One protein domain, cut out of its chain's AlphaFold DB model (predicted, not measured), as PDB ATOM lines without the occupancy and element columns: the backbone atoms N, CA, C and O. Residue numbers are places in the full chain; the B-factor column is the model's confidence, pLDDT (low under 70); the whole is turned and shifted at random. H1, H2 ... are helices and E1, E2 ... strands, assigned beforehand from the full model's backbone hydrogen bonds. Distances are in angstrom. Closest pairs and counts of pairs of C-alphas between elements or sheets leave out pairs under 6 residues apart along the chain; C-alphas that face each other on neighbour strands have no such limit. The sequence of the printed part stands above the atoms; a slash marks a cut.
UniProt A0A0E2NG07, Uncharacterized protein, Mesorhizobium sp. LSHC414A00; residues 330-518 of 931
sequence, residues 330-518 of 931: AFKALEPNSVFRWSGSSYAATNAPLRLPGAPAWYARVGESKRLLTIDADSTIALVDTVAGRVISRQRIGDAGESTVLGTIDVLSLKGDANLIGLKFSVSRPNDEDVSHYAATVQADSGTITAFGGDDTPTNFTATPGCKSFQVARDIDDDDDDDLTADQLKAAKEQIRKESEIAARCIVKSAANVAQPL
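This is residues 330 to 518 of the 931 residues of an uncharacterized protein of Mesorhizobium sp. LSHC414A00 (UniProt A0A0E2NG07). Two twisted sheets lie face to face as a sandwich, five strands (E10, E9, E8, E7, E13) on four (E3, E4, E5, E6). The hairpin E11 and E12 lies over part of the larger sheet's other face, and the long helix H1 runs outward from it; at the opposite end of the long axis the small hairpin E1 and E2 sits beside E3. The 189 printed residues hold thirteen named strands and one named helix, in the order E1 to E12, H1, E13, and the four sheets, whose orders are E10 E9 E8 E7 E13, E3 E4 E5 E6, E1 E2 and E11 E12, are antiparallel throughout. The class is mixed, helices and strands; the whole is compact, with a radius of gyration of the C-alphas of 18.3 A and spans of 63 by 42 by 26 A.

Begin with the largest sheet: E10, residues 449 to 455, E9, residues 435 to 443, E8, residues 417 to 428, E7, residues 405 to 414, and E13, residues 507 to 511, with E10 and E13 as edge strands. Look for N 452 and O 439, 2.7 A apart, N 423 and O 440, 2.7 A, N 412 and O 422, 2.8 A, and N 411 and O 510, 2.8 A, within hydrogen-bond range across its four neighbour pairs. E7 bends by 69 degrees at residue 408. E7 E8 E9 E10 form a meander, each strand the antiparallel neighbour of the one before. A second meander makes the other sheet: E3, residues 360 to 366, E4, residues 371 to 376, E5, residues 380 to 385, and E6, residues 390 to 396. There N 364 and O 373, N 374 and O 382, and N 381 and O 395 are each 2.8 A apart. The two sheets form a sandwich, with facing parts 10.4 A centre to centre and best planes 8 degrees apart; the closest C-alphas of E3 and E8, Val 366 and Asn 419, are 6.7 A apart. Next find the hairpin E11, residues 461 to 463, and E12, residues 470 to 472, with N 462 and O 471 at 2.8 A. H1, residues 486 to 506, comes closest to E11 at the C-alphas of Thr 462 and Ala 503, 4.8 A apart, and only grazes the largest sheet with residues 503 to 506. In H1 every O i to N i+4 pair is within hydrogen-bond range. The hairpin E1, residues 339 to 342, and E2, residues 345 to 348, has N 340 and O 347 at 2.9 A. Beyond E13, residues 513 to 514 pair antiparallel with 362 to 363 of E3, and 516 to 517 pair parallel with 340 to 341 of E1.

Find C-alpha 339 at (-19.085, 37.885, 10.874), where E1 begins. E8, the longest strand by residues, runs 31.4 A from C-alpha 417 at (-33.485, 38.916, 30.661); E9 measures 26.1 A and E7 23.8 A. H1 runs 30.2 A, and E13 ends at C-alpha 511 at (-26.332, 48.867, 17.026).

The two C-alphas farthest apart, those of Ala 330 and Thr 485, are 64.0 A apart, while the first and last printed C-alphas are 7.6 A apart. The printed part has no cut. The links E2 to E3 and E12 to H1 are long, and the latter, residues 473 to 485, has no named element. The mean pLDDT of the printed part is 84.3; look for values under 70 at residues 367 to 369 and 476 to 483.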
ATOM      1  N   ALA A 330      -4.349  36.372   8.808       79.69
ATOM      2  CA  ALA A 330      -5.514  37.210   8.522       79.69
ATOM      3  C   ALA A 330      -6.722  36.828   9.398       79.69
ATOM      4  O   ALA A 330      -7.449  37.694   9.878       79.69
ATOM      5  N   PHE A 331      -6.910  35.531   9.650       82.94
ATOM      6  CA  PHE A 331      -7.993  35.015  10.478       82.94
ATOM      7  C   PHE A 331      -7.824  35.358  11.964       82.94
ATOM      8  O   PHE A 331      -8.795  35.739  12.611       82.94
ATOM      9  N   LYS A 332      -6.598  35.291  12.504       82.56
ATOM     10  CA  LYS A 332      -6.297  35.676  13.899       82.56
ATOM     11  C   LYS A 332      -6.579  37.149  14.202       82.56
ATOM     12  O   LYS A 332      -6.784  37.485  15.363       82.56
ATOM     13  N   ALA A 333      -6.554  38.015  13.188       81.25
ATOM     14  CA  ALA A 333      -6.840  39.438  13.346       81.25
ATOM     15  C   ALA A 333      -8.343  39.748  13.495       81.25
ATOM     16  O   ALA A 333      -8.696  40.859  13.886       81.25
ATOM     17  N   LEU A 334      -9.231  38.796  13.182       85.12
ATOM     18  CA  LEU A 334     -10.674  38.971  13.335       85.12
ATOM     19  C   LEU A 334     -11.091  38.868  14.807       85.12
ATOM     20  O   LEU A 334     -10.607  38.010  15.547       85.12
ATOM     21  N   GLU A 335     -12.054  39.694  15.227       84.56
ATOM     22  CA  GLU A 335     -12.655  39.548  16.554       84.56
ATOM     23  C   GLU A 335     -13.352  38.180  16.688       84.56
ATOM     24  O   GLU A 335     -14.089  37.779  15.775       84.56
ATOM     25  N   PRO A 336     -13.205  37.475  17.824       84.19
ATOM     26  CA  PRO A 336     -13.929  36.233  18.068       84.19
ATOM     27  C   PRO A 336     -15.447  36.417  17.934       84.19
ATOM     28  O   PRO A 336     -16.030  37.345  18.498       84.19
ATOM     29  N   ASN A 337     -16.098  35.497  17.219       81.94
ATOM     30  CA  ASN A 337     -17.526  35.514  16.882       81.94
ATOM     31  C   ASN A 337     -17.986  36.720  16.036       81.94
ATOM     32  O   ASN A 337     -19.181  37.014  15.993       81.94
ATOM     33  N   SER A 338     -17.071  37.409  15.349       88.69
ATOM     34  CA  SER A 338     -17.435  38.373  14.304       88.69
ATOM     35  C   SER A 338     -17.891  37.672  13.021       88.69
ATOM     36  O   SER A 338     -17.533  36.520  12.766       88.69
ATOM     37  N   VAL A 339     -18.688  38.365  12.204       90.50
ATOM     38  CA  VAL A 339     -19.085  37.885  10.874       90.50
ATOM     39  C   VAL A 339     -18.206  38.517   9.810       90.50
ATOM     40  O   VAL A 339     -18.074  39.742   9.750       90.50
ATOM     41  N   PHE A 340     -17.658  37.679   8.936       90.44
ATOM     42  CA  PHE A 340     -16.851  38.114   7.808       90.44
ATOM     43  C   PHE A 340     -17.272  37.442   6.502       90.44
ATOM     44  O   PHE A 340     -17.867  36.363   6.486       90.44
ATOM     45  N   ARG A 341     -16.952  38.088   5.380       88.00
ATOM     46  CA  ARG A 341     -17.238  37.594   4.029       88.00
ATOM     47  C   ARG A 341     -15.957  37.156   3.340       88.00
ATOM     48  O   ARG A 341     -14.980  37.901   3.315       88.00
ATOM     49  N   TRP A 342     -15.976  35.967   2.745       83.06
ATOM     50  CA  TRP A 342     -14.846  35.412   2.007       83.06
ATOM     51  C   TRP A 342     -15.329  34.514   0.859       83.06
ATOM     52  O   TRP A 342     -16.215  33.681   1.038       83.06
ATOM     53  N   SER A 343     -14.760  34.691  -0.338       78.06
ATOM     54  CA  SER A 343     -15.089  33.899  -1.540       78.06
ATOM     55  C   SER A 343     -16.601  33.807  -1.842       78.06
ATOM     56  O   SER A 343     -17.146  32.744  -2.132       78.06
ATOM     57  N   GLY A 344     -17.316  34.927  -1.687       78.06
ATOM     58  CA  GLY A 344     -18.763  35.001  -1.931       78.06
ATOM     59  C   GLY A 344     -19.647  34.304  -0.886       78.06
ATOM     60  O   GLY A 344     -20.853  34.219  -1.084       78.06
ATOM     61  N   SER A 345     -19.083  33.809   0.220       86.00
ATOM     62  CA  SER A 345     -19.826  33.232   1.350       86.00
ATOM     63  C   SER A 345     -19.571  34.016   2.639       86.00
ATOM     64  O   SER A 345     -18.556  34.702   2.768       86.00
ATOM     65  N   SER A 346     -20.490  33.908   3.600       89.38
ATOM     66  CA  SER A 346     -20.349  34.523   4.926       89.38
ATOM     67  C   SER A 346     -19.978  33.479   5.973       89.38
ATOM     68  O   SER A 346     -20.455  32.343   5.930       89.38
ATOM     69  N   TYR A 347     -19.132  33.873   6.917       90.62
ATOM     70  CA  TYR A 347     -18.593  33.011   7.958       90.62
ATOM     71  C   TYR A 347     -18.613  33.725   9.309       90.62
ATOM     72  O   TYR A 347     -18.483  34.946   9.372       90.62
ATOM     73  N   ALA A 348     -18.729  32.957  10.389       89.06
ATOM     74  CA  ALA A 348     -18.443  33.418  11.739       89.06
ATOM     75  C   ALA A 348     -17.008  33.036  12.140       89.06
ATOM     76  O   ALA A 348     -16.571  31.897  11.941       89.06
ATOM     77  N   ALA A 349     -16.286  33.991  12.726       87.75
ATOM     78  CA  ALA A 349     -14.920  33.841  13.219       87.75
ATOM     79  C   ALA A 349     -14.888  33.052  14.541       87.75
ATOM     80  O   ALA A 349     -14.749  33.619  15.624       87.75
ATOM     81  N   THR A 350     -15.065  31.732  14.461       84.44
ATOM     82  CA  THR A 350     -14.881  30.808  15.599       84.44
ATOM     83  C   THR A 350     -13.531  30.082  15.492       84.44
ATOM     84  O   THR A 350     -12.772  30.356  14.570       84.44
ATOM     85  N   ASN A 351     -13.190  29.147  16.387       76.94
ATOM     86  CA  ASN A 351     -11.917  28.401  16.293       76.94
ATOM     87  C   ASN A 351     -11.716  27.716  14.926       76.94
ATOM     88  O   ASN A 351     -10.589  27.600  14.454       76.94
ATOM     89  N   ALA A 352     -12.814  27.297  14.290       78.94
ATOM     90  CA  ALA A 352     -12.866  26.953  12.875       78.94
ATOM     91  C   ALA A 352     -13.883  27.878  12.178       78.94
ATOM     92  O   ALA A 352     -14.958  28.106  12.735       78.94
ATOM     93  N   PRO A 353     -13.606  28.424  10.981       84.06
ATOM     94  CA  PRO A 353     -14.571  29.267  10.278       84.06
ATOM     95  C   PRO A 353     -15.916  28.548  10.100       84.06
ATOM     96  O   PRO A 353     -16.003  27.547   9.388       84.06
ATOM     97  N   LEU A 354     -16.971  29.051  10.744       86.56
ATOM     98  CA  LEU A 354     -18.306  28.462  10.645       86.56
ATOM     99  C   LEU A 354     -19.048  29.134   9.496       86.56
ATOM    100  O   LEU A 354     -19.314  30.332   9.557       86.56
ATOM    101  N   ARG A 355     -19.393  28.381   8.451       87.12
ATOM    102  CA  ARG A 355     -20.176  28.916   7.332       87.12
ATOM    103  C   ARG A 355     -21.586  29.274   7.800       87.12
ATOM    104  O   ARG A 355     -22.274  28.442   8.386       87.12
ATOM    105  N   LEU A 356     -22.014  30.500   7.521       87.81
ATOM    106  CA  LEU A 356     -23.344  30.990   7.867       87.81
ATOM    107  C   LEU A 356     -24.331  30.745   6.717       87.81
ATOM    108  O   LEU A 356     -23.929  30.763   5.548       87.81
ATOM    109  N   PRO A 357     -25.620  30.512   7.018       79.31
ATOM    110  CA  PRO A 357     -26.659  30.505   5.999       79.31
ATOM    111  C   PRO A 357     -26.829  31.917   5.422       79.31
ATOM    112  O   PRO A 357     -26.856  32.890   6.168       79.31
ATOM    113  N   GLY A 358     -26.983  32.028   4.103       83.69
ATOM    114  CA  GLY A 358     -27.245  33.314   3.455       83.69
ATOM    115  C   GLY A 358     -26.031  34.246   3.375       83.69
ATOM    116  O   GLY A 358     -24.876  33.810   3.307       83.69
ATOM    117  N   ALA A 359     -26.310  35.547   3.314       87.44
ATOM    118  CA  ALA A 359     -25.318  36.600   3.125       87.44
ATOM    119  C   ALA A 359     -25.588  37.765   4.092       87.44
ATOM    120  O   ALA A 359     -25.909  38.873   3.641       87.44
ATOM    121  N   PRO A 360     -25.443  37.535   5.412       90.31
ATOM    122  CA  PRO A 360     -25.800  38.517   6.420       90.31
ATOM    123  C   PRO A 360     -25.069  39.828   6.178       90.31
ATOM    124  O   PRO A 360     -23.861  39.862   5.903       90.31
ATOM    125  N   ALA A 361     -25.826  40.916   6.213       88.81
ATOM    126  CA  ALA A 361     -25.297  42.270   6.155       88.81
ATOM    127  C   ALA A 361     -25.007  42.789   7.566       88.81
ATOM    128  O   ALA A 361     -23.984  43.447   7.771       88.81
ATOM    129  N   TRP A 362     -25.824  42.385   8.545       92.81
ATOM    130  CA  TRP A 362     -25.654  42.750   9.946       92.81
ATOM    131  C   TRP A 362     -25.633  41.535  10.870       92.81
ATOM    132  O   TRP A 362     -26.169  40.469  10.554       92.81
ATOM    133  N   TYR A 363     -25.026  41.707  12.041       92.75
ATOM    134  CA  TYR A 363     -25.023  40.704  13.094       92.75
ATOM    135  C   TYR A 363     -24.979  41.319  14.494       92.75
ATOM    136  O   TYR A 363     -24.436  42.404  14.711       92.75
ATOM    137  N   ALA A 364     -25.503  40.594  15.476       90.69
ATOM    138  CA  ALA A 364     -25.455  40.965  16.881       90.69
ATOM    139  C   ALA A 364     -25.096  39.756  17.751       90.69
ATOM    140  O   ALA A 364     -25.475  38.618  17.465       90.69
ATOM    141  N   ARG A 365     -24.348  40.005  18.826       87.00
ATOM    142  CA  ARG A 365     -24.000  38.984  19.820       87.00
ATOM    143  C   ARG A 365     -25.133  38.875  20.838       87.00
ATOM    144  O   ARG A 365     -25.632  39.898  21.299       87.00
ATOM    145  N   VAL A 366     -25.525  37.648  21.177       80.88
ATOM    146  CA  VAL A 366     -26.646  37.378  22.089       80.88
ATOM    147  C   VAL A 366     -26.140  36.725  23.374       80.88
ATOM    148  O   VAL A 366     -25.534  35.653  23.323       80.88
ATOM    149  N   GLY A 367     -26.397  37.366  24.519       67.50
ATOM    150  CA  GLY A 367     -25.955  36.904  25.840       67.50
ATOM    151  C   GLY A 367     -24.426  36.831  25.992       67.50
ATOM    152  O   GLY A 367     -23.676  37.527  25.305       67.50
ATOM    153  N   GLU A 368     -23.943  35.962  26.888       60.44
ATOM    154  CA  GLU A 368     -22.510  35.669  27.042       60.44
ATOM    155  C   GLU A 368     -21.990  34.825  25.854       60.44
ATOM    156  O   GLU A 368     -21.807  33.615  25.938       60.44
ATOM    157  N   SER A 369     -21.750  35.481  24.716       62.81
ATOM    158  CA  SER A 369     -20.904  35.061  23.576       62.81
ATOM    159  C   SER A 369     -21.244  33.782  22.781       62.81
ATOM    160  O   SER A 369     -20.595  33.543  21.764       62.81
ATOM    161  N   LYS A 370     -22.206  32.944  23.190       75.25
ATOM    162  CA  LYS A 370     -22.418  31.602  22.588       75.25
ATOM    163  C   LYS A 370     -23.420  31.546  21.429       75.25
ATOM    164  O   LYS A 370     -23.575  30.497  20.808       75.25
ATOM    165  N   ARG A 371     -24.129  32.642  21.147       87.31
ATOM    166  CA  ARG A 371     -25.123  32.715  20.069       87.31
ATOM    167  C   ARG A 371     -24.947  33.988  19.256       87.31
ATOM    168  O   ARG A 371     -24.661  35.060  19.795       87.31
ATOM    169  N   LEU A 372     -25.137  33.842  17.954       90.12
ATOM    170  CA  LEU A 372     -24.986  34.895  16.969       90.12
ATOM    171  C   LEU A 372     -26.321  35.111  16.268       90.12
ATOM    172  O   LEU A 372     -26.885  34.190  15.680       90.12
ATOM    173  N   LEU A 373     -26.813  36.338  16.328       91.69
ATOM    174  CA  LEU A 373     -27.964  36.773  15.563       91.69
ATOM    175  C   LEU A 373     -27.469  37.402  14.265       91.69
ATOM    176  O   LEU A 373     -26.592  38.262  14.292       91.69
ATOM    177  N   THR A 374     -28.026  36.984  13.139       92.81
ATOM    178  CA  THR A 374     -27.639  37.450  11.804       92.81
ATOM    179  C   THR A 374     -28.860  37.988  11.075       92.81
ATOM    180  O   THR A 374     -29.940  37.409  11.193       92.81
ATOM    181  N   ILE A 375     -28.688  39.101  10.363       92.50
ATOM    182  CA  ILE A 375     -29.729  39.724   9.547       92.50
ATOM    183  C   ILE A 375     -29.211  39.863   8.111       92.50
ATOM    184  O   ILE A 375     -28.219  40.556   7.848       92.50
ATOM    185  N   ASP A 376     -29.873  39.169   7.189       91.69
ATOM    186  CA  ASP A 376     -29.654  39.252   5.746       91.69
ATOM    187  C   ASP A 376     -30.224  40.566   5.187       91.69
ATOM    188  O   ASP A 376     -31.117  41.189   5.763       91.69
ATOM    189  N   ALA A 377     -29.712  40.991   4.027       88.88
ATOM    190  CA  ALA A 377     -30.208  42.192   3.354       88.88
ATOM    191  C   ALA A 377     -31.702  42.096   2.994       88.88
ATOM    192  O   ALA A 377     -32.363  43.125   2.931       88.88
ATOM    193  N   ASP A 378     -32.231  40.884   2.810       89.06
ATOM    194  CA  ASP A 378     -33.629  40.600   2.465       89.06
ATOM    195  C   ASP A 378     -34.563  40.493   3.685       89.06
ATOM    196  O   ASP A 378     -35.641  39.908   3.576       89.06
ATOM    197  N   SER A 379     -34.150  41.021   4.846       89.06
ATOM    198  CA  SER A 379     -34.843  40.944   6.146       89.06
ATOM    199  C   SER A 379     -34.936  39.541   6.764       89.06
ATOM    200  O   SER A 379     -35.696  39.323   7.714       89.06
ATOM    201  N   THR A 380     -34.162  38.568   6.272       92.31
ATOM    202  CA  THR A 380     -34.085  37.255   6.920       92.31
ATOM    203  C   THR A 380     -33.263  37.321   8.198       92.31
ATOM    204  O   THR A 380     -32.074  37.631   8.179       92.31
ATOM    205  N   ILE A 381     -33.890  36.967   9.316       92.62
ATOM    206  CA  ILE A 381     -33.259  36.876  10.629       92.62
ATOM    207  C   ILE A 381     -32.937  35.412  10.907       92.62
ATOM    208  O   ILE A 381     -33.810  34.549  10.808       92.62
ATOM    209  N   ALA A 382     -31.693  35.120  11.285       92.12
ATOM    210  CA  ALA A 382     -31.290  33.792  11.728       92.12
ATOM    211  C   ALA A 382     -30.531  33.839  13.054       92.12
ATOM    212  O   ALA A 382     -29.618  34.648  13.236       92.12
ATOM    213  N   LEU A 383     -30.890  32.927  13.957       91.56
ATOM    214  CA  LEU A 383     -30.182  32.679  15.205       91.56
ATOM    215  C   LEU A 383     -29.281  31.454  15.038       91.56
ATOM    216  O   LEU A 383     -29.751  30.353  14.743       91.56
ATOM    217  N   VAL A 384     -27.983  31.640  15.248       89.50
ATOM    218  CA  VAL A 384     -26.954  30.619  15.042       89.50
ATOM    219  C   VAL A 384     -26.262  30.306  16.364       89.50
ATOM    220  O   VAL A 384     -25.829  31.203  17.087       89.50
ATOM    221  N   ASP A 385     -26.142  29.017  16.674       87.94
ATOM    222  CA  ASP A 385     -25.310  28.526  17.770       87.94
ATOM    223  C   ASP A 385     -23.874  28.368  17.262       87.94
ATOM    224  O   ASP A 385     -23.590  27.488  16.441       87.94
ATOM    225  N   THR A 386     -22.969  29.233  17.720       84.38
ATOM    226  CA  THR A 386     -21.579  29.250  17.245       84.38
ATOM    227  C   THR A 386     -20.739  28.122  17.838       84.38
ATOM    228  O   THR A 386     -19.693  27.798  17.283       84.38
ATOM    229  N   VAL A 387     -21.196  27.488  18.924       83.12
ATOM    230  CA  VAL A 387     -20.508  26.360  19.571       83.12
ATOM    231  C   VAL A 387     -20.952  25.038  18.955       83.12
ATOM    232  O   VAL A 387     -20.121  24.186  18.651       83.12
ATOM    233  N   ALA A 388     -22.261  24.867  18.751       83.06
ATOM    234  CA  ALA A 388     -22.822  23.668  18.132       83.06
ATOM    235  C   ALA A 388     -22.746  23.685  16.595       83.06
ATOM    236  O   ALA A 388     -22.998  22.659  15.964       83.06
ATOM    237  N   GLY A 389     -22.437  24.835  15.987       83.44
ATOM    238  CA  GLY A 389     -22.282  24.978  14.539       83.44
ATOM    239  C   GLY A 389     -23.582  24.791  13.753       83.44
ATOM    240  O   GLY A 389     -23.547  24.325  12.616       83.44
ATOM    241  N   ARG A 390     -24.737  25.116  14.349       85.12
ATOM    242  CA  ARG A 390     -26.060  24.904  13.735       85.12
ATOM    243  C   ARG A 390     -26.946  26.141  13.818       85.12
ATOM    244  O   ARG A 390     -26.863  26.927  14.760       85.12
ATOM    245  N   VAL A 391     -27.849  26.267  12.852       86.94
ATOM    246  CA  VAL A 391     -28.908  27.282  12.854       86.94
ATOM    247  C   VAL A 391     -30.024  26.809  13.784       86.94
ATOM    248  O   VAL A 391     -30.529  25.700  13.621       86.94
ATOM    249  N   ILE A 392     -30.379  27.621  14.779       88.75
ATOM    250  CA  ILE A 392     -31.472  27.333  15.719       88.75
ATOM    251  C   ILE A 392     -32.809  27.692  15.069       88.75
ATOM    252  O   ILE A 392     -33.741  26.895  15.089       88.75
ATOM    253  N   SER A 393     -32.889  28.881  14.474       89.06
ATOM    254  CA  SER A 393     -34.077  29.373  13.782       89.06
ATOM    255  C   SER A 393     -33.694  30.339  12.668       89.06
ATOM    256  O   SER A 393     -32.645  30.985  12.720       89.06
ATOM    257  N   ARG A 394     -34.532  30.401  11.631       92.44
ATOM    258  CA  ARG A 394     -34.378  31.310  10.494       92.44
ATOM    259  C   ARG A 394     -35.755  31.679   9.964       92.44
ATOM    260  O   ARG A 394     -36.529  30.785   9.638       92.44
ATOM    261  N   GLN A 395     -36.037  32.970   9.867       92.12
ATOM    262  CA  GLN A 395     -37.325  33.480   9.408       92.12
ATOM    263  C   GLN A 395     -37.135  34.795   8.655       92.12
ATOM    264  O   GLN A 395     -36.412  35.677   9.116       92.12
ATOM    265  N   ARG A 396     -37.787  34.922   7.496       90.44
ATOM    266  CA  ARG A 396     -37.924  36.198   6.789       90.44
ATOM    267  C   ARG A 396     -39.079  36.977   7.405       90.44
ATOM    268  O   ARG A 396     -40.143  36.396   7.606       90.44
ATOM    269  N   ILE A 397     -38.831  38.241   7.739       89.00
ATOM    270  CA  ILE A 397     -39.812  39.095   8.414       89.00
ATOM    271  C   ILE A 397     -40.572  39.978   7.426       89.00
ATOM    272  O   ILE A 397     -41.776  40.117   7.583       89.00
ATOM    273  N   GLY A 398     -39.888  40.528   6.420       81.88
ATOM    274  CA  GLY A 398     -40.511  41.397   5.427       81.88
ATOM    275  C   GLY A 398     -41.422  40.654   4.455       81.88
ATOM    276  O   GLY A 398     -41.149  39.504   4.072       81.88
ATOM    277  N   ASP A 399     -42.467  41.351   4.021       83.12
ATOM    278  CA  ASP A 399     -43.530  40.836   3.167       83.12
ATOM    279  C   ASP A 399     -43.061  40.454   1.752       83.12
ATOM    280  O   ASP A 399     -41.981  40.816   1.256       83.12
ATOM    281  N   ALA A 400     -43.897  39.663   1.072       74.31
ATOM    282  CA  ALA A 400     -43.650  39.195  -0.285       74.31
ATOM    283  C   ALA A 400     -43.720  40.360  -1.289       74.31
ATOM    284  O   ALA A 400     -44.786  40.715  -1.781       74.31
ATOM    285  N   GLY A 401     -42.562  40.931  -1.615       71.25
ATOM    286  CA  GLY A 401     -42.440  42.074  -2.523       71.25
ATOM    287  C   GLY A 401     -41.477  43.133  -2.006       71.25
ATOM    288  O   GLY A 401     -40.939  43.884  -2.804       71.25
ATOM    289  N   GLU A 402     -41.185  43.151  -0.708       81.69
ATOM    290  CA  GLU A 402     -40.210  44.066  -0.119       81.69
ATOM    291  C   GLU A 402     -38.767  43.676  -0.463       81.69
ATOM    292  O   GLU A 402     -38.452  42.496  -0.679       81.69
ATOM    293  N   SER A 403     -37.890  44.684  -0.536       77.94
ATOM    294  CA  SER A 403     -36.522  44.522  -1.033       77.94
ATOM    295  C   SER A 403     -35.480  44.483   0.084       77.94
ATOM    296  O   SER A 403     -35.258  43.420   0.660       77.94
ATOM    297  N   THR A 404     -34.797  45.595   0.366       87.25
ATOM    298  CA  THR A 404     -33.619  45.609   1.240       87.25
ATOM    299  C   THR A 404     -33.850  46.353   2.543       87.25
ATOM    300  O   THR A 404     -34.458  47.427   2.547       87.25
ATOM    301  N   VAL A 405     -33.298  45.819   3.635       87.38
ATOM    302  CA  VAL A 405     -33.178  46.524   4.917       87.38
ATOM    303  C   VAL A 405     -32.354  47.803   4.732       87.38
ATOM    304  O   VAL A 405     -31.306  47.789   4.080       87.38
ATOM    305  N   LEU A 406     -32.827  48.904   5.310       84.56
ATOM    306  CA  LEU A 406     -32.227  50.229   5.226       84.56
ATOM    307  C   LEU A 406     -31.637  50.657   6.576       84.56
ATOM    308  O   LEU A 406     -32.189  50.369   7.636       84.56
ATOM    309  N   GLY A 407     -30.542  51.417   6.524       82.00
ATOM    310  CA  GLY A 407     -29.969  52.085   7.695       82.00
ATOM    311  C   GLY A 407     -29.298  51.155   8.713       82.00
ATOM    312  O   GLY A 407     -28.805  50.074   8.388       82.00
ATOM    313  N   THR A 408     -29.207  51.630   9.956       83.81
ATOM    314  CA  THR A 408     -28.671  50.874  11.096       83.81
ATOM    315  C   THR A 408     -29.777  50.069  11.768       83.81
ATOM    316  O   THR A 408     -30.869  50.584  11.980       83.81
ATOM    317  N   ILE A 409     -29.476  48.829  12.159       90.06
ATOM    318  CA  ILE A 409     -30.406  47.996  12.928       90.06
ATOM    319  C   ILE A 409     -30.192  48.262  14.415       90.06
ATOM    320  O   ILE A 409     -29.097  48.021  14.937       90.06
ATOM    321  N   ASP A 410     -31.246  48.712  15.090       91.31
ATOM    322  CA  ASP A 410     -31.250  48.848  16.540       91.31
ATOM    323  C   ASP A 410     -31.447  47.473  17.174       91.31
ATOM    324  O   ASP A 410     -32.418  46.765  16.900       91.31
ATOM    325  N   VAL A 411     -30.531  47.111  18.064       91.50
ATOM    326  CA  VAL A 411     -30.574  45.901  18.876       91.50
ATOM    327  C   VAL A 411     -30.902  46.310  20.306       91.50
ATOM    328  O   VAL A 411     -30.212  47.112  20.932       91.50
ATOM    329  N   LEU A 412     -31.987  45.765  20.833       91.56
ATOM    330  CA  LEU A 412     -32.516  46.062  22.153       91.56
ATOM    331  C   LEU A 412     -32.311  44.847  23.052       91.56
ATOM    332  O   LEU A 412     -32.684  43.732  22.698       91.56
ATOM    333  N   SER A 413     -31.766  45.059  24.242       88.94
ATOM    334  CA  SER A 413     -31.635  44.020  25.267       88.94
ATOM    335  C   SER A 413     -32.310  44.458  26.561       88.94
ATOM    336  O   SER A 413     -32.352  45.651  26.875       88.94
ATOM    337  N   LEU A 414     -32.865  43.507  27.313       88.88
ATOM    338  CA  LEU A 414     -33.489  43.778  28.605       88.88
ATOM    339  C   LEU A 414     -32.507  43.522  29.745       88.88
ATOM    340  O   LEU A 414     -31.846  42.491  29.797       88.88
ATOM    341  N   LYS A 415     -32.477  44.421  30.734       85.38
ATOM    342  CA  LYS A 415     -31.667  44.222  31.951       85.38
ATOM    343  C   LYS A 415     -32.117  43.023  32.796       85.38
ATOM    344  O   LYS A 415     -31.317  42.503  33.563       85.38
ATOM    345  N   GLY A 416     -33.392  42.628  32.703       82.31
ATOM    346  CA  GLY A 416     -33.963  41.519  33.475       82.31
ATOM    347  C   GLY A 416     -33.945  40.162  32.764       82.31
ATOM    348  O   GLY A 416     -34.156  39.152  33.430       82.31
ATOM    349  N   ASP A 417     -33.680  40.135  31.454       84.31
ATOM    350  CA  ASP A 417     -33.485  38.916  30.661       84.31
ATOM    351  C   ASP A 417     -32.599  39.218  29.439       84.31
ATOM    352  O   ASP A 417     -33.042  39.805  28.453       84.31
ATOM    353  N   ALA A 418     -31.330  38.811  29.506       78.94
ATOM    354  CA  ALA A 418     -30.360  39.038  28.436       78.94
ATOM    355  C   ALA A 418     -30.545  38.099  27.225       78.94
ATOM    356  O   ALA A 418     -29.909  38.312  26.189       78.94
ATOM    357  N   ASN A 419     -31.389  37.065  27.342       85.94
ATOM    358  CA  ASN A 419     -31.659  36.102  26.274       85.94
ATOM    359  C   ASN A 419     -32.840  36.514  25.387       85.94
ATOM    360  O   ASN A 419     -33.031  35.906  24.334       85.94
ATOM    361  N   LEU A 420     -33.614  37.528  25.774       89.25
ATOM    362  CA  LEU A 420     -34.665  38.099  24.941       89.25
ATOM    363  C   LEU A 420     -34.151  39.376  24.266       89.25
ATOM    364  O   LEU A 420     -33.910  40.390  24.923       89.25
ATOM    365  N   ILE A 421     -33.995  39.325  22.942       91.31
ATOM    366  CA  ILE A 421     -33.510  40.449  22.132       91.31
ATOM    367  C   ILE A 421     -34.650  41.058  21.331       91.31
ATOM    368  O   ILE A 421     -35.402  40.335  20.691       91.31
ATOM    369  N   GLY A 422     -34.745  42.382  21.339       91.12
ATOM    370  CA  GLY A 422     -35.563  43.155  20.413       91.12
ATOM    371  C   GLY A 422     -34.718  43.675  19.252       91.12
ATOM    372  O   GLY A 422     -33.543  43.990  19.421       91.12
ATOM    373  N   LEU A 423     -35.306  43.783  18.072       92.69
ATOM    374  CA  LEU A 423     -34.697  44.346  16.875       92.69
ATOM    375  C   LEU A 423     -35.643  45.382  16.303       92.69
ATOM    376  O   LEU A 423     -36.849  45.141  16.281       92.69
ATOM    377  N   LYS A 424     -35.100  46.492  15.810       91.88
ATOM    378  CA  LYS A 424     -35.847  47.442  14.988       91.88
ATOM    379  C   LYS A 424     -35.068  47.769  13.726       91.88
ATOM    380  O   LYS A 424     -33.871  48.047  13.794       91.88
ATOM    381  N   PHE A 425     -35.749  47.728  12.589       91.56
ATOM    382  CA  PHE A 425     -35.171  48.045  11.288       91.56
ATOM    383  C   PHE A 425     -36.266  48.444  10.297       91.56
ATOM    384  O   PHE A 425     -37.435  48.123  10.490       91.56
ATOM    385  N   SER A 426     -35.873  49.130   9.228       90.94
ATOM    386  CA  SER A 426     -36.774  49.510   8.139       90.94
ATOM    387  C   SER A 426     -36.431  48.735   6.877       90.94
ATOM    388  O   SER A 426     -35.260  48.434   6.640       90.94
ATOM    389  N   VAL A 427     -37.429  48.421   6.056       89.56
ATOM    390  CA  VAL A 427     -37.265  47.720   4.778       89.56
ATOM    391  C   VAL A 427     -37.842  48.581   3.656       89.56
ATOM    392  O   VAL A 427     -38.880  49.214   3.806       89.56
ATOM    393  N   SER A 428     -37.140  48.626   2.527       88.06
ATOM    394  CA  SER A 428     -37.569  49.376   1.340       88.06
ATOM    395  C   SER A 428     -38.628  48.632   0.525       88.06
ATOM    396  O   SER A 428     -38.451  47.452   0.187       88.06
ATOM    397  N   ARG A 429     -39.680  49.355   0.122       85.81
ATOM    398  CA  ARG A 429     -40.721  48.879  -0.794       85.81
ATOM    399  C   ARG A 429     -40.346  49.232  -2.246       85.81
ATOM    400  O   ARG A 429     -40.116  50.397  -2.557       85.81
ATOM    401  N   PRO A 430     -40.220  48.258  -3.170       73.31
ATOM    402  CA  PRO A 430     -39.893  48.575  -4.554       73.31
ATOM    403  C   PRO A 430     -41.049  49.330  -5.219       73.31
ATOM    404  O   PRO A 430     -42.166  48.821  -5.277       73.31
ATOM    405  N   ASN A 431     -40.733  50.488  -5.809       74.44
ATOM    406  CA  ASN A 431     -41.664  51.425  -6.462       74.44
ATOM    407  C   ASN A 431     -42.512  52.294  -5.519       74.44
ATOM    408  O   ASN A 431     -43.466  52.909  -5.992       74.44
ATOM    409  N   ASP A 432     -42.152  52.370  -4.240       73.88
ATOM    410  CA  ASP A 432     -42.735  53.300  -3.275       73.88
ATOM    411  C   ASP A 432     -41.626  54.169  -2.653       73.88
ATOM    412  O   ASP A 432     -40.483  53.715  -2.541       73.88
ATOM    413  N   GLU A 433     -41.934  55.418  -2.303       75.94
ATOM    414  CA  GLU A 433     -41.011  56.278  -1.541       75.94
ATOM    415  C   GLU A 433     -41.072  55.972  -0.035       75.94
ATOM    416  O   GLU A 433     -40.133  56.294   0.699       75.94
ATOM    417  N   ASP A 434     -42.129  55.285   0.399       83.25
ATOM    418  CA  ASP A 434     -42.352  54.897   1.784       83.25
ATOM    419  C   ASP A 434     -41.568  53.631   2.191       83.25
ATOM    420  O   ASP A 434     -41.153  52.797   1.373       83.25
ATOM    421  N   VAL A 435     -41.352  53.472   3.500       86.81
ATOM    422  CA  VAL A 435     -40.567  52.378   4.090       86.81
ATOM    423  C   VAL A 435     -41.378  51.638   5.142       86.81
ATOM    424  O   VAL A 435     -41.978  52.244   6.020       86.81
ATOM    425  N   SER A 436     -41.334  50.310   5.098       87.75
ATOM    426  CA  SER A 436     -41.985  49.480   6.107       87.75
ATOM    427  C   SER A 436     -41.115  49.420   7.360       87.75
ATOM    428  O   SER A 436     -39.929  49.064   7.291       87.75
ATOM    429  N   HIS A 437     -41.681  49.745   8.520       88.69
ATOM    430  CA  HIS A 437     -40.985  49.669   9.797       88.69
ATOM    431  C   HIS A 437     -41.293  48.349  10.511       88.69
ATOM    432  O   HIS A 437     -42.430  48.055  10.868       88.69
ATOM    433  N   TYR A 438     -40.248  47.566  10.781       89.62
ATOM    434  CA  TYR A 438     -40.368  46.281  11.459       89.62
ATOM    435  C   TYR A 438     -39.717  46.300  12.835       89.62
ATOM    436  O   TYR A 438     -38.638  46.863  13.062       89.62
ATOM    437  N   ALA A 439     -40.362  45.590  13.752       89.75
ATOM    438  CA  ALA A 439     -39.858  45.304  15.076       89.75
ATOM    439  C   ALA A 439     -39.943  43.793  15.324       89.75
ATOM    440  O   ALA A 439     -40.957  43.166  15.054       89.75
ATOM    441  N   ALA A 440     -38.890  43.161  15.834       91.50
ATOM    442  CA  ALA A 440     -38.900  41.719  16.085       91.50
ATOM    443  C   ALA A 440     -38.335  41.395  17.460       91.50
ATOM    444  O   ALA A 440     -37.397  42.039  17.917       91.50
ATOM    445  N   THR A 441     -38.877  40.372  18.116       92.19
ATOM    446  CA  THR A 441     -38.284  39.792  19.323       92.19
ATOM    447  C   THR A 441     -37.748  38.403  19.028       92.19
ATOM    448  O   THR A 441     -38.371  37.622  18.310       92.19
ATOM    449  N   VAL A 442     -36.579  38.096  19.578       91.62
ATOM    450  CA  VAL A 442     -35.887  36.823  19.416       91.62
ATOM    451  C   VAL A 442     -35.573  36.279  20.801       91.62
ATOM    452  O   VAL A 442     -34.751  36.845  21.524       91.62
ATOM    453  N   GLN A 443     -36.213  35.169  21.169       90.56
ATOM    454  CA  GLN A 443     -35.861  34.430  22.379       90.56
ATOM    455  C   GLN A 443     -34.705  33.485  22.054       90.56
ATOM    456  O   GLN A 443     -34.872  32.505  21.324       90.56
ATOM    457  N   ALA A 444     -33.530  33.745  22.620       85.50
ATOM    458  CA  ALA A 444     -32.318  32.997  22.307       85.50
ATOM    459  C   ALA A 444     -32.432  31.504  22.658       85.50
ATOM    460  O   ALA A 444     -31.866  30.667  21.959       85.50
ATOM    461  N   ASP A 445     -33.144  31.167  23.739       83.69
ATOM    462  CA  ASP A 445     -33.214  29.802  24.278       83.69
ATOM    463  C   ASP A 445     -34.095  28.861  23.463       83.69
ATOM    464  O   ASP A 445     -33.713  27.713  23.233       83.69
ATOM    465  N   SER A 446     -35.251  29.344  23.009       84.50
ATOM    466  CA  SER A 446     -36.179  28.575  22.177       84.50
ATOM    467  C   SER A 446     -35.950  28.782  20.680       84.50
ATOM    468  O   SER A 446     -36.429  27.988  19.876       84.50
ATOM    469  N   GLY A 447     -35.250  29.854  20.294       83.56
ATOM    470  CA  GLY A 447     -35.145  30.299  18.906       83.56
ATOM    471  C   GLY A 447     -36.430  30.919  18.361       83.56
ATOM    472  O   GLY A 447     -36.527  31.133  17.156       83.56
ATOM    473  N   THR A 448     -37.424  31.197  19.206       90.12
ATOM    474  CA  THR A 448     -38.690  31.792  18.767       90.12
ATOM    475  C   THR A 448     -38.449  33.222  18.291       90.12
ATOM    476  O   THR A 448     -37.957  34.050  19.058       90.12
ATOM    477  N   ILE A 449     -38.802  33.497  17.035       91.44
ATOM    478  CA  ILE A 449     -38.780  34.831  16.432       91.44
ATOM    479  C   ILE A 449     -40.234  35.292  16.312       91.44
ATOM    480  O   ILE A 449     -41.065  34.580  15.756       91.44
ATOM    481  N   THR A 450     -40.550  36.459  16.870       90.75
ATOM    482  CA  THR A 450     -41.880  37.077  16.769       90.75
ATOM    483  C   THR A 450     -41.726  38.448  16.137       90.75
ATOM    484  O   THR A 450     -41.006  39.281  16.685       90.75
ATOM    485  N   ALA A 451     -42.367  38.666  14.994       88.88
ATOM    486  CA  ALA A 451     -42.383  39.945  14.294       88.88
ATOM    487  C   ALA A 451     -43.595  40.793  14.703       88.88
ATOM    488  O   ALA A 451     -44.649  40.257  15.040       88.88
ATOM    489  N   PHE A 452     -43.418  42.106  14.648       86.31
ATOM    490  CA  PHE A 452     -44.392  43.154  14.923       86.31
ATOM    491  C   PHE A 452     -44.196  44.274  13.883       86.31
ATOM    492  O   PHE A 452     -43.062  44.519  13.455       86.31
ATOM    493  N   GLY A 453     -45.278  44.955  13.508       83.12
ATOM    494  CA  GLY A 453     -45.270  45.999  12.476       83.12
ATOM    495  C   GLY A 453     -45.404  45.447  11.053       83.12
ATOM    496  O   GLY A 453     -45.973  44.367  10.864       83.12
ATOM    497  N   GLY A 454     -44.852  46.176  10.079       77.56
ATOM    498  CA  GLY A 454     -45.030  45.944   8.632       77.56
ATOM    499  C   GLY A 454     -45.767  47.077   7.906       77.56
ATOM    500  O   GLY A 454     -46.180  46.933   6.761       77.56
ATOM    501  N   ASP A 455     -45.924  48.195   8.595       78.31
ATOM    502  CA  ASP A 455     -46.640  49.406   8.239       78.31
ATOM    503  C   ASP A 455     -45.696  50.625   8.241       78.31
ATOM    504  O   ASP A 455     -44.502  50.524   8.551       78.31
ATOM    505  N   ASP A 456     -46.229  51.784   7.855       80.88
ATOM    506  CA  ASP A 456     -45.472  53.038   7.722       80.88
ATOM    507  C   ASP A 456     -45.130  53.682   9.071       80.88
ATOM    508  O   ASP A 456     -44.319  54.607   9.143       80.88
ATOM    509  N   THR A 457     -45.703  53.173  10.163       80.00
ATOM    510  CA  THR A 457     -45.503  53.703  11.509       80.00
ATOM    511  C   THR A 457     -44.421  52.915  12.262       80.00
ATOM    512  O   THR A 457     -44.437  51.681  12.341       80.00
ATOM    513  N   PRO A 458     -43.415  53.590  12.848       81.88
ATOM    514  CA  PRO A 458     -42.367  52.914  13.598       81.88
ATOM    515  C   PRO A 458     -42.898  52.179  14.833       81.88
ATOM    516  O   PRO A 458     -43.186  52.783  15.862       81.88
ATOM    517  N   THR A 459     -42.884  50.846  14.815       82.81
ATOM    518  CA  THR A 459     -43.229  50.069  16.016       82.81
ATOM    519  C   THR A 459     -42.183  50.276  17.124       82.81
ATOM    520  O   THR A 459     -41.015  49.887  17.007       82.81
ATOM    521  N   ASN A 460     -42.586  50.890  18.238       84.62
ATOM    522  CA  ASN A 460     -41.736  51.135  19.402       84.62
ATOM    523  C   ASN A 460     -41.886  50.033  20.464       84.62
ATOM    524  O   ASN A 460     -42.975  49.520  20.701       84.62
ATOM    525  N   PHE A 461     -40.789  49.672  21.141       87.62
ATOM    526  CA  PHE A 461     -40.818  48.720  22.256       87.62
ATOM    527  C   PHE A 461     -40.677  49.432  23.603       87.62
ATOM    528  O   PHE A 461     -39.768  50.240  23.803       87.62
ATOM    529  N   THR A 462     -41.517  49.039  24.556       87.00
ATOM    530  CA  THR A 462     -41.312  49.227  25.994       87.00
ATOM    531  C   THR A 462     -41.083  47.866  26.670       87.00
ATOM    532  O   THR A 462     -41.046  46.821  26.017       87.00
ATOM    533  N   ALA A 463     -40.864  47.857  27.980       88.56
ATOM    534  CA  ALA A 463     -40.676  46.640  28.762       88.56
ATOM    535  C   ALA A 463     -41.765  46.505  29.829       88.56
ATOM    536  O   ALA A 463     -42.346  47.492  30.276       88.56
ATOM    537  N   THR A 464     -42.004  45.287  30.314       88.12
ATOM    538  CA  THR A 464     -42.787  45.111  31.545       88.12
ATOM    539  C   THR A 464     -42.107  45.811  32.731       88.12
ATOM    540  O   THR A 464     -40.878  45.898  32.761       88.12
ATOM    541  N   PRO A 465     -42.845  46.255  33.770       83.88
ATOM    542  CA  PRO A 465     -42.254  46.947  34.922       83.88
ATOM    543  C   PRO A 465     -41.100  46.190  35.605       83.88
ATOM    544  O   PRO A 465     -40.205  46.826  36.163       83.88
ATOM    545  N   GLY A 466     -41.112  44.851  35.532       83.50
ATOM    546  CA  GLY A 466     -40.057  43.959  36.027       83.50
ATOM    547  C   GLY A 466     -38.911  43.674  35.045       83.50
ATOM    548  O   GLY A 466     -38.083  42.822  35.345       83.50
ATOM    549  N   CYS A 467     -38.866  44.343  33.890       87.56
ATOM    550  CA  CYS A 467     -37.865  44.192  32.830       87.56
ATOM    551  C   CYS A 467     -37.706  42.758  32.274       87.56
ATOM    552  O   CYS A 467     -36.597  42.382  31.900       87.56
ATOM    553  N   LYS A 468     -38.777  41.945  32.241       86.62
ATOM    554  CA  LYS A 468     -38.711  40.516  31.851       86.62
ATOM    555  C   LYS A 468     -39.218  40.207  30.442       86.62
ATOM    556  O   LYS A 468     -39.010  39.109  29.952       86.62
ATOM    557  N   SER A 469     -39.928  41.136  29.815       88.62
ATOM    558  CA  SER A 469     -40.480  40.952  28.473       88.62
ATOM    559  C   SER A 469     -40.658  42.292  27.775       88.62
ATOM    560  O   SER A 469     -40.879  43.309  28.442       88.62
ATOM    561  N   PHE A 470     -40.568  42.277  26.445       89.69
ATOM    562  CA  PHE A 470     -40.935  43.413  25.606       89.69
ATOM    563  C   PHE A 470     -42.455  43.514  25.471       89.69
ATOM    564  O   PHE A 470     -43.162  42.505  25.451       89.69
ATOM    565  N   GLN A 471     -42.944  44.743  25.374       88.00
ATOM    566  CA  GLN A 471     -44.309  45.075  24.987       88.00
ATOM    567  C   GLN A 471     -44.241  46.146  23.901       88.00
ATOM    568  O   GLN A 471     -43.341  46.986  23.932       88.00
ATOM    569  N   VAL A 472     -45.164  46.113  22.939       85.62
ATOM    570  CA  VAL A 472     -45.304  47.211  21.977       85.62
ATOM    571  C   VAL A 472     -45.748  48.443  22.765       85.62
ATOM    572  O   VAL A 472     -46.729  48.377  23.507       85.62
ATOM    573  N   ALA A 473     -44.957  49.510  22.694       83.19
ATOM    574  CA  ALA A 473     -45.273  50.774  23.339       83.19
ATOM    575  C   ALA A 473     -46.498  51.379  22.657       83.19
ATOM    576  O   ALA A 473     -46.640  51.259  21.438       83.19
ATOM    577  N   ARG A 474     -47.370  52.029  23.428       77.38
ATOM    578  CA  ARG A 474     -48.408  52.848  22.803       77.38
ATOM    579  C   ARG A 474     -47.759  54.032  22.117       77.38
ATOM    580  O   ARG A 474     -46.997  54.761  22.751       77.38
ATOM    581  N   ASP A 475     -48.121  54.217  20.859       71.25
ATOM    582  CA  ASP A 475     -47.966  55.483  20.168       71.25
ATOM    583  C   ASP A 475     -49.337  56.151  20.043       71.25
ATOM    584  O   ASP A 475     -50.370  55.481  20.142       71.25
ATOM    585  N   ILE A 476     -49.335  57.472  19.915       67.44
ATOM    586  CA  ILE A 476     -50.504  58.228  19.463       67.44
ATOM    587  C   ILE A 476     -50.046  58.870  18.164       67.44
ATOM    588  O   ILE A 476     -49.203  59.765  18.210       67.44
ATOM    589  N   ASP A 477     -50.545  58.369  17.040       64.31
ATOM    590  CA  ASP A 477     -50.294  59.001  15.750       64.31
ATOM    591  C   ASP A 477     -51.035  60.346  15.691       64.31
ATOM    592  O   ASP A 477     -52.086  60.518  16.317       64.31
ATOM    593  N   ASP A 478     -50.494  61.314  14.947       57.19
ATOM    594  CA  ASP A 478     -51.054  62.673  14.853       57.19
ATOM    595  C   ASP A 478     -52.511  62.686  14.327       57.19
ATOM    596  O   ASP A 478     -53.252  63.624  14.618       57.19
ATOM    597  N   ASP A 479     -52.942  61.635  13.615       56.88
ATOM    598  CA  ASP A 479     -54.310  61.462  13.099       56.88
ATOM    599  C   ASP A 479     -55.311  60.920  14.153       56.88
ATOM    600  O   ASP A 479     -56.516  61.122  14.014       56.88
ATOM    601  N   ASP A 480     -54.837  60.282  15.234       57.56
ATOM    602  CA  ASP A 480     -55.673  59.710  16.310       57.56
ATOM    603  C   ASP A 480     -55.976  60.727  17.438       57.56
ATOM    604  O   ASP A 480     -56.835  60.482  18.297       57.56
ATOM    605  N   ASP A 481     -55.292  61.882  17.458       57.62
ATOM    606  CA  ASP A 481     -55.483  62.943  18.464       57.62
ATOM    607  C   ASP A 481     -56.861  63.637  18.318       57.62
ATOM    608  O   ASP A 481     -57.388  64.171  19.302       57.62
ATOM    609  N   ASP A 482     -57.480  63.567  17.130       58.44
ATOM    610  CA  ASP A 482     -58.779  64.183  16.806       58.44
ATOM    611  C   ASP A 482     -59.998  63.344  17.255       58.44
ATOM    612  O   ASP A 482     -61.086  63.893  17.473       58.44
ATOM    613  N   ASP A 483     -59.822  62.035  17.470       65.25
ATOM    614  CA  ASP A 483     -60.889  61.090  17.849       65.25
ATOM    615  C   ASP A 483     -60.996  60.854  19.374       65.25
ATOM    616  O   ASP A 483     -61.912  60.177  19.863       65.25
ATOM    617  N   LEU A 484     -60.087  61.438  20.167       72.31
ATOM    618  CA  LEU A 484     -60.007  61.251  21.617       72.31
ATOM    619  C   LEU A 484     -60.543  62.461  22.395       72.31
ATOM    620  O   LEU A 484     -60.197  63.617  22.158       72.31
ATOM    621  N   THR A 485     -61.351  62.212  23.431       80.56
ATOM    622  CA  THR A 485     -61.740  63.284  24.366       80.56
ATOM    623  C   THR A 485     -60.526  63.784  25.163       80.56
ATOM    624  O   THR A 485     -59.597  63.026  25.445       80.56
ATOM    625  N   ALA A 486     -60.537  65.047  25.609       76.88
ATOM    626  CA  ALA A 486     -59.410  65.660  26.330       76.88
ATOM    627  C   ALA A 486     -58.931  64.856  27.563       76.88
ATOM    628  O   ALA A 486     -57.734  64.823  27.864       76.88
ATOM    629  N   ASP A 487     -59.845  64.168  28.256       78.69
ATOM    630  CA  ASP A 487     -59.511  63.300  29.390       78.69
ATOM    631  C   ASP A 487     -58.867  61.973  28.949       78.69
ATOM    632  O   ASP A 487     -57.937  61.493  29.604       78.69
ATOM    633  N   GLN A 488     -59.305  61.401  27.820       79.06
ATOM    634  CA  GLN A 488     -58.692  60.208  27.221       79.06
ATOM    635  C   GLN A 488     -57.284  60.511  26.705       79.06
ATOM    636  O   GLN A 488     -56.358  59.750  26.988       79.06
ATOM    637  N   LEU A 489     -57.099  61.658  26.051       79.38
ATOM    638  CA  LEU A 489     -55.803  62.109  25.555       79.38
ATOM    639  C   LEU A 489     -54.795  62.325  26.694       79.38
ATOM    640  O   LEU A 489     -53.645  61.885  26.631       79.38
ATOM    641  N   LYS A 490     -55.233  62.950  27.793       81.19
ATOM    642  CA  LYS A 490     -54.400  63.140  28.988       81.19
ATOM    643  C   LYS A 490     -54.005  61.809  29.635       81.19
ATOM    644  O   LYS A 490     -52.862  61.655  30.066       81.19
ATOM    645  N   ALA A 491     -54.931  60.851  29.706       80.69
ATOM    646  CA  ALA A 491     -54.652  59.519  30.234       80.69
ATOM    647  C   ALA A 491     -53.677  58.732  29.339       80.69
ATOM    648  O   ALA A 491     -52.784  58.062  29.860       80.69
ATOM    649  N   ALA A 492     -53.806  58.849  28.014       79.44
ATOM    650  CA  ALA A 492     -52.913  58.220  27.047       79.44
ATOM    651  C   ALA A 492     -51.490  58.805  27.123       79.44
ATOM    652  O   ALA A 492     -50.531  58.052  27.290       79.44
ATOM    653  N   LYS A 493     -51.352  60.138  27.156       82.69
ATOM    654  CA  LYS A 493     -50.054  60.826  27.312       82.69
ATOM    655  C   LYS A 493     -49.347  60.466  28.628       82.69
ATOM    656  O   LYS A 493     -48.139  60.236  28.641       82.69
ATOM    657  N   GLU A 494     -50.080  60.338  29.738       84.69
ATOM    658  CA  GLU A 494     -49.507  59.894  31.021       84.69
ATOM    659  C   GLU A 494     -49.066  58.420  30.997       84.69
ATOM    660  O   GLU A 494     -48.068  58.053  31.622       84.69
ATOM    661  N   GLN A 495     -49.785  57.566  30.267       82.94
ATOM    662  CA  GLN A 495     -49.414  56.165  30.092       82.94
ATOM    663  C   GLN A 495     -48.143  56.019  29.236       82.94
ATOM    664  O   GLN A 495     -47.227  55.305  29.643       82.94
ATOM    665  N   ILE A 496     -48.030  56.766  28.134       84.69
ATOM    666  CA  ILE A 496     -46.824  56.814  27.286       84.69
ATOM    667  C   ILE A 496     -45.611  57.295  28.081       84.69
ATOM    668  O   ILE A 496     -44.520  56.729  27.972       84.69
ATOM    669  N   ARG A 497     -45.793  58.301  28.947       84.62
ATOM    670  CA  ARG A 497     -44.736  58.791  29.841       84.62
ATOM    671  C   ARG A 497     -44.219  57.680  30.762       84.62
ATOM    672  O   ARG A 497     -43.008  57.492  30.870       84.62
ATOM    673  N   LYS A 498     -45.119  56.904  31.375       85.44
ATOM    674  CA  LYS A 498     -44.752  55.752  32.220       85.44
ATOM    675  C   LYS A 498     -44.047  54.655  31.426       85.44
ATOM    676  O   LYS A 498     -43.053  54.107  31.896       85.44
ATOM    677  N   GLU A 499     -44.530  54.340  30.228       86.19
ATOM    678  CA  GLU A 499     -43.912  53.344  29.345       86.19
ATOM    679  C   GLU A 499     -42.514  53.782  28.890       86.19
ATOM    680  O   GLU A 499     -41.595  52.962  28.861       86.19
ATOM    681  N   SER A 500     -42.319  55.074  28.636       85.19
ATOM    682  CA  SER A 500     -41.023  55.665  28.295       85.19
ATOM    683  C   SER A 500     -40.034  55.607  29.465       85.19
ATOM    684  O   SER A 500     -38.871  55.246  29.278       85.19
ATOM    685  N   GLU A 501     -40.485  55.890  30.693       87.25
ATOM    686  CA  GLU A 501     -39.669  55.740  31.908       87.25
ATOM    687  C   GLU A 501     -39.253  54.279  32.144       87.25
ATOM    688  O   GLU A 501     -38.105  54.000  32.510       87.25
ATOM    689  N   ILE A 502     -40.164  53.325  31.911       87.56
ATOM    690  CA  ILE A 502     -39.861  51.894  32.024       87.56
ATOM    691  C   ILE A 502     -38.865  51.469  30.940       87.56
ATOM    692  O   ILE A 502     -37.891  50.784  31.260       87.56
ATOM    693  N   ALA A 503     -39.051  51.906  29.693       86.81
ATOM    694  CA  ALA A 503     -38.124  51.642  28.598       86.81
ATOM    695  C   ALA A 503     -36.718  52.179  28.911       86.81
ATOM    696  O   ALA A 503     -35.749  51.425  28.830       86.81
ATOM    697  N   ALA A 504     -36.602  53.429  29.371       86.94
ATOM    698  CA  ALA A 504     -35.325  54.037  29.758       86.94
ATOM    699  C   ALA A 504     -34.636  53.289  30.915       86.94
ATOM    700  O   ALA A 504     -33.408  53.191  30.974       86.94
ATOM    701  N   ARG A 505     -35.419  52.726  31.842       90.19
ATOM    702  CA  ARG A 505     -34.889  51.935  32.957       90.19
ATOM    703  C   ARG A 505     -34.448  50.534  32.528       90.19
ATOM    704  O   ARG A 505     -33.396  50.081  32.988       90.19
ATOM    705  N   CYS A 506     -35.244  49.851  31.707       89.88
ATOM    706  CA  CYS A 506     -35.142  48.413  31.443       89.88
ATOM    707  C   CYS A 506     -34.414  48.039  30.146       89.88
ATOM    708  O   CYS A 506     -33.834  46.955  30.100       89.88
ATOM    709  N   ILE A 507     -34.461  48.884  29.112       90.94
ATOM    710  CA  ILE A 507     -33.940  48.578  27.776       90.94
ATOM    711  C   ILE A 507     -32.550  49.189  27.609       90.94
ATOM    712  O   ILE A 507     -32.323  50.361  27.903       90.94
ATOM    713  N   VAL A 508     -31.619  48.391  27.099       89.12
ATOM    714  CA  VAL A 508     -30.302  48.837  26.646       89.12
ATOM    715  C   VAL A 508     -30.272  48.738  25.127       89.12
ATOM    716  O   VAL A 508     -30.530  47.668  24.575       89.12
ATOM    717  N   LYS A 509     -29.978  49.860  24.462       89.25
ATOM    718  CA  LYS A 509     -29.865  49.942  23.003       89.25
ATOM    719  C   LYS A 509     -28.409  49.784  22.571       89.25
ATOM    720  O   LYS A 509     -27.524  50.417  23.144       89.25
ATOM    721  N   SER A 510     -28.178  48.986  21.542       87.50
ATOM    722  CA  SER A 510     -26.921  48.884  20.806       87.50
ATOM    723  C   SER A 510     -27.213  48.820  19.306       87.50
ATOM    724  O   SER A 510     -28.350  48.597  18.901       87.50
ATOM    725  N   ALA A 511     -26.204  49.041  18.469       86.56
ATOM    726  CA  ALA A 511     -26.332  48.867  17.026       86.56
ATOM    727  C   ALA A 511     -25.844  47.474  16.614       86.56
ATOM    728  O   ALA A 511     -24.897  46.939  17.202       86.56
ATOM    729  N   ALA A 512     -26.460  46.895  15.585       88.62
ATOM    730  CA  ALA A 512     -25.919  45.697  14.955       88.62
ATOM    731  C   ALA A 512     -24.587  46.010  14.251       88.62
ATOM    732  O   ALA A 512     -24.408  47.064  13.639       88.62
ATOM    733  N   ASN A 513     -23.653  45.065  14.308       90.62
ATOM    734  CA  ASN A 513     -22.368  45.167  13.629       90.62
ATOM    735  C   ASN A 513     -22.521  44.822  12.146       90.62
ATOM    736  O   ASN A 513     -23.314  43.955  11.786       90.62
ATOM    737  N   VAL A 514     -21.719  45.453  11.291       89.44
ATOM    738  CA  VAL A 514     -21.694  45.170   9.849       89.44
ATOM    739  C   VAL A 514     -20.700  44.047   9.558       89.44
ATOM    740  O   VAL A 514     -19.582  44.051  10.079       89.44
ATOM    741  N   ALA A 515     -21.096  43.091   8.716       86.19
ATOM    742  CA  ALA A 515     -20.203  42.033   8.257       86.19
ATOM    743  C   ALA A 515     -19.039  42.616   7.430       86.19
ATOM    744  O   ALA A 515     -19.263  43.309   6.438       86.19
ATOM    745  N   GLN A 516     -17.798  42.309   7.814       85.44
ATOM    746  CA  GLN A 516     -16.602  42.858   7.160       85.44
ATOM    747  C   GLN A 516     -16.071  41.914   6.065       85.44
ATOM    748  O   GLN A 516     -16.110  40.693   6.230       85.44
ATOM    749  N   PRO A 517     -15.555  42.419   4.932       84.75
ATOM    750  CA  PRO A 517     -14.834  41.578   3.984       84.75
ATOM    751  C   PRO A 517     -13.490  41.139   4.583       84.75
ATOM    752  O   PRO A 517     -12.728  41.965   5.082       84.75
ATOM    753  N   LEU A 518     -13.169  39.846   4.502       83.25
ATOM    754  CA  LEU A 518     -11.834  39.361   4.844       83.25
ATOM    755  C   LEU A 518     -10.894  39.611   3.663       83.25
ATOM    756  O   LEU A 518     -11.020  38.979   2.611       83.25
TER     757      LEU A 518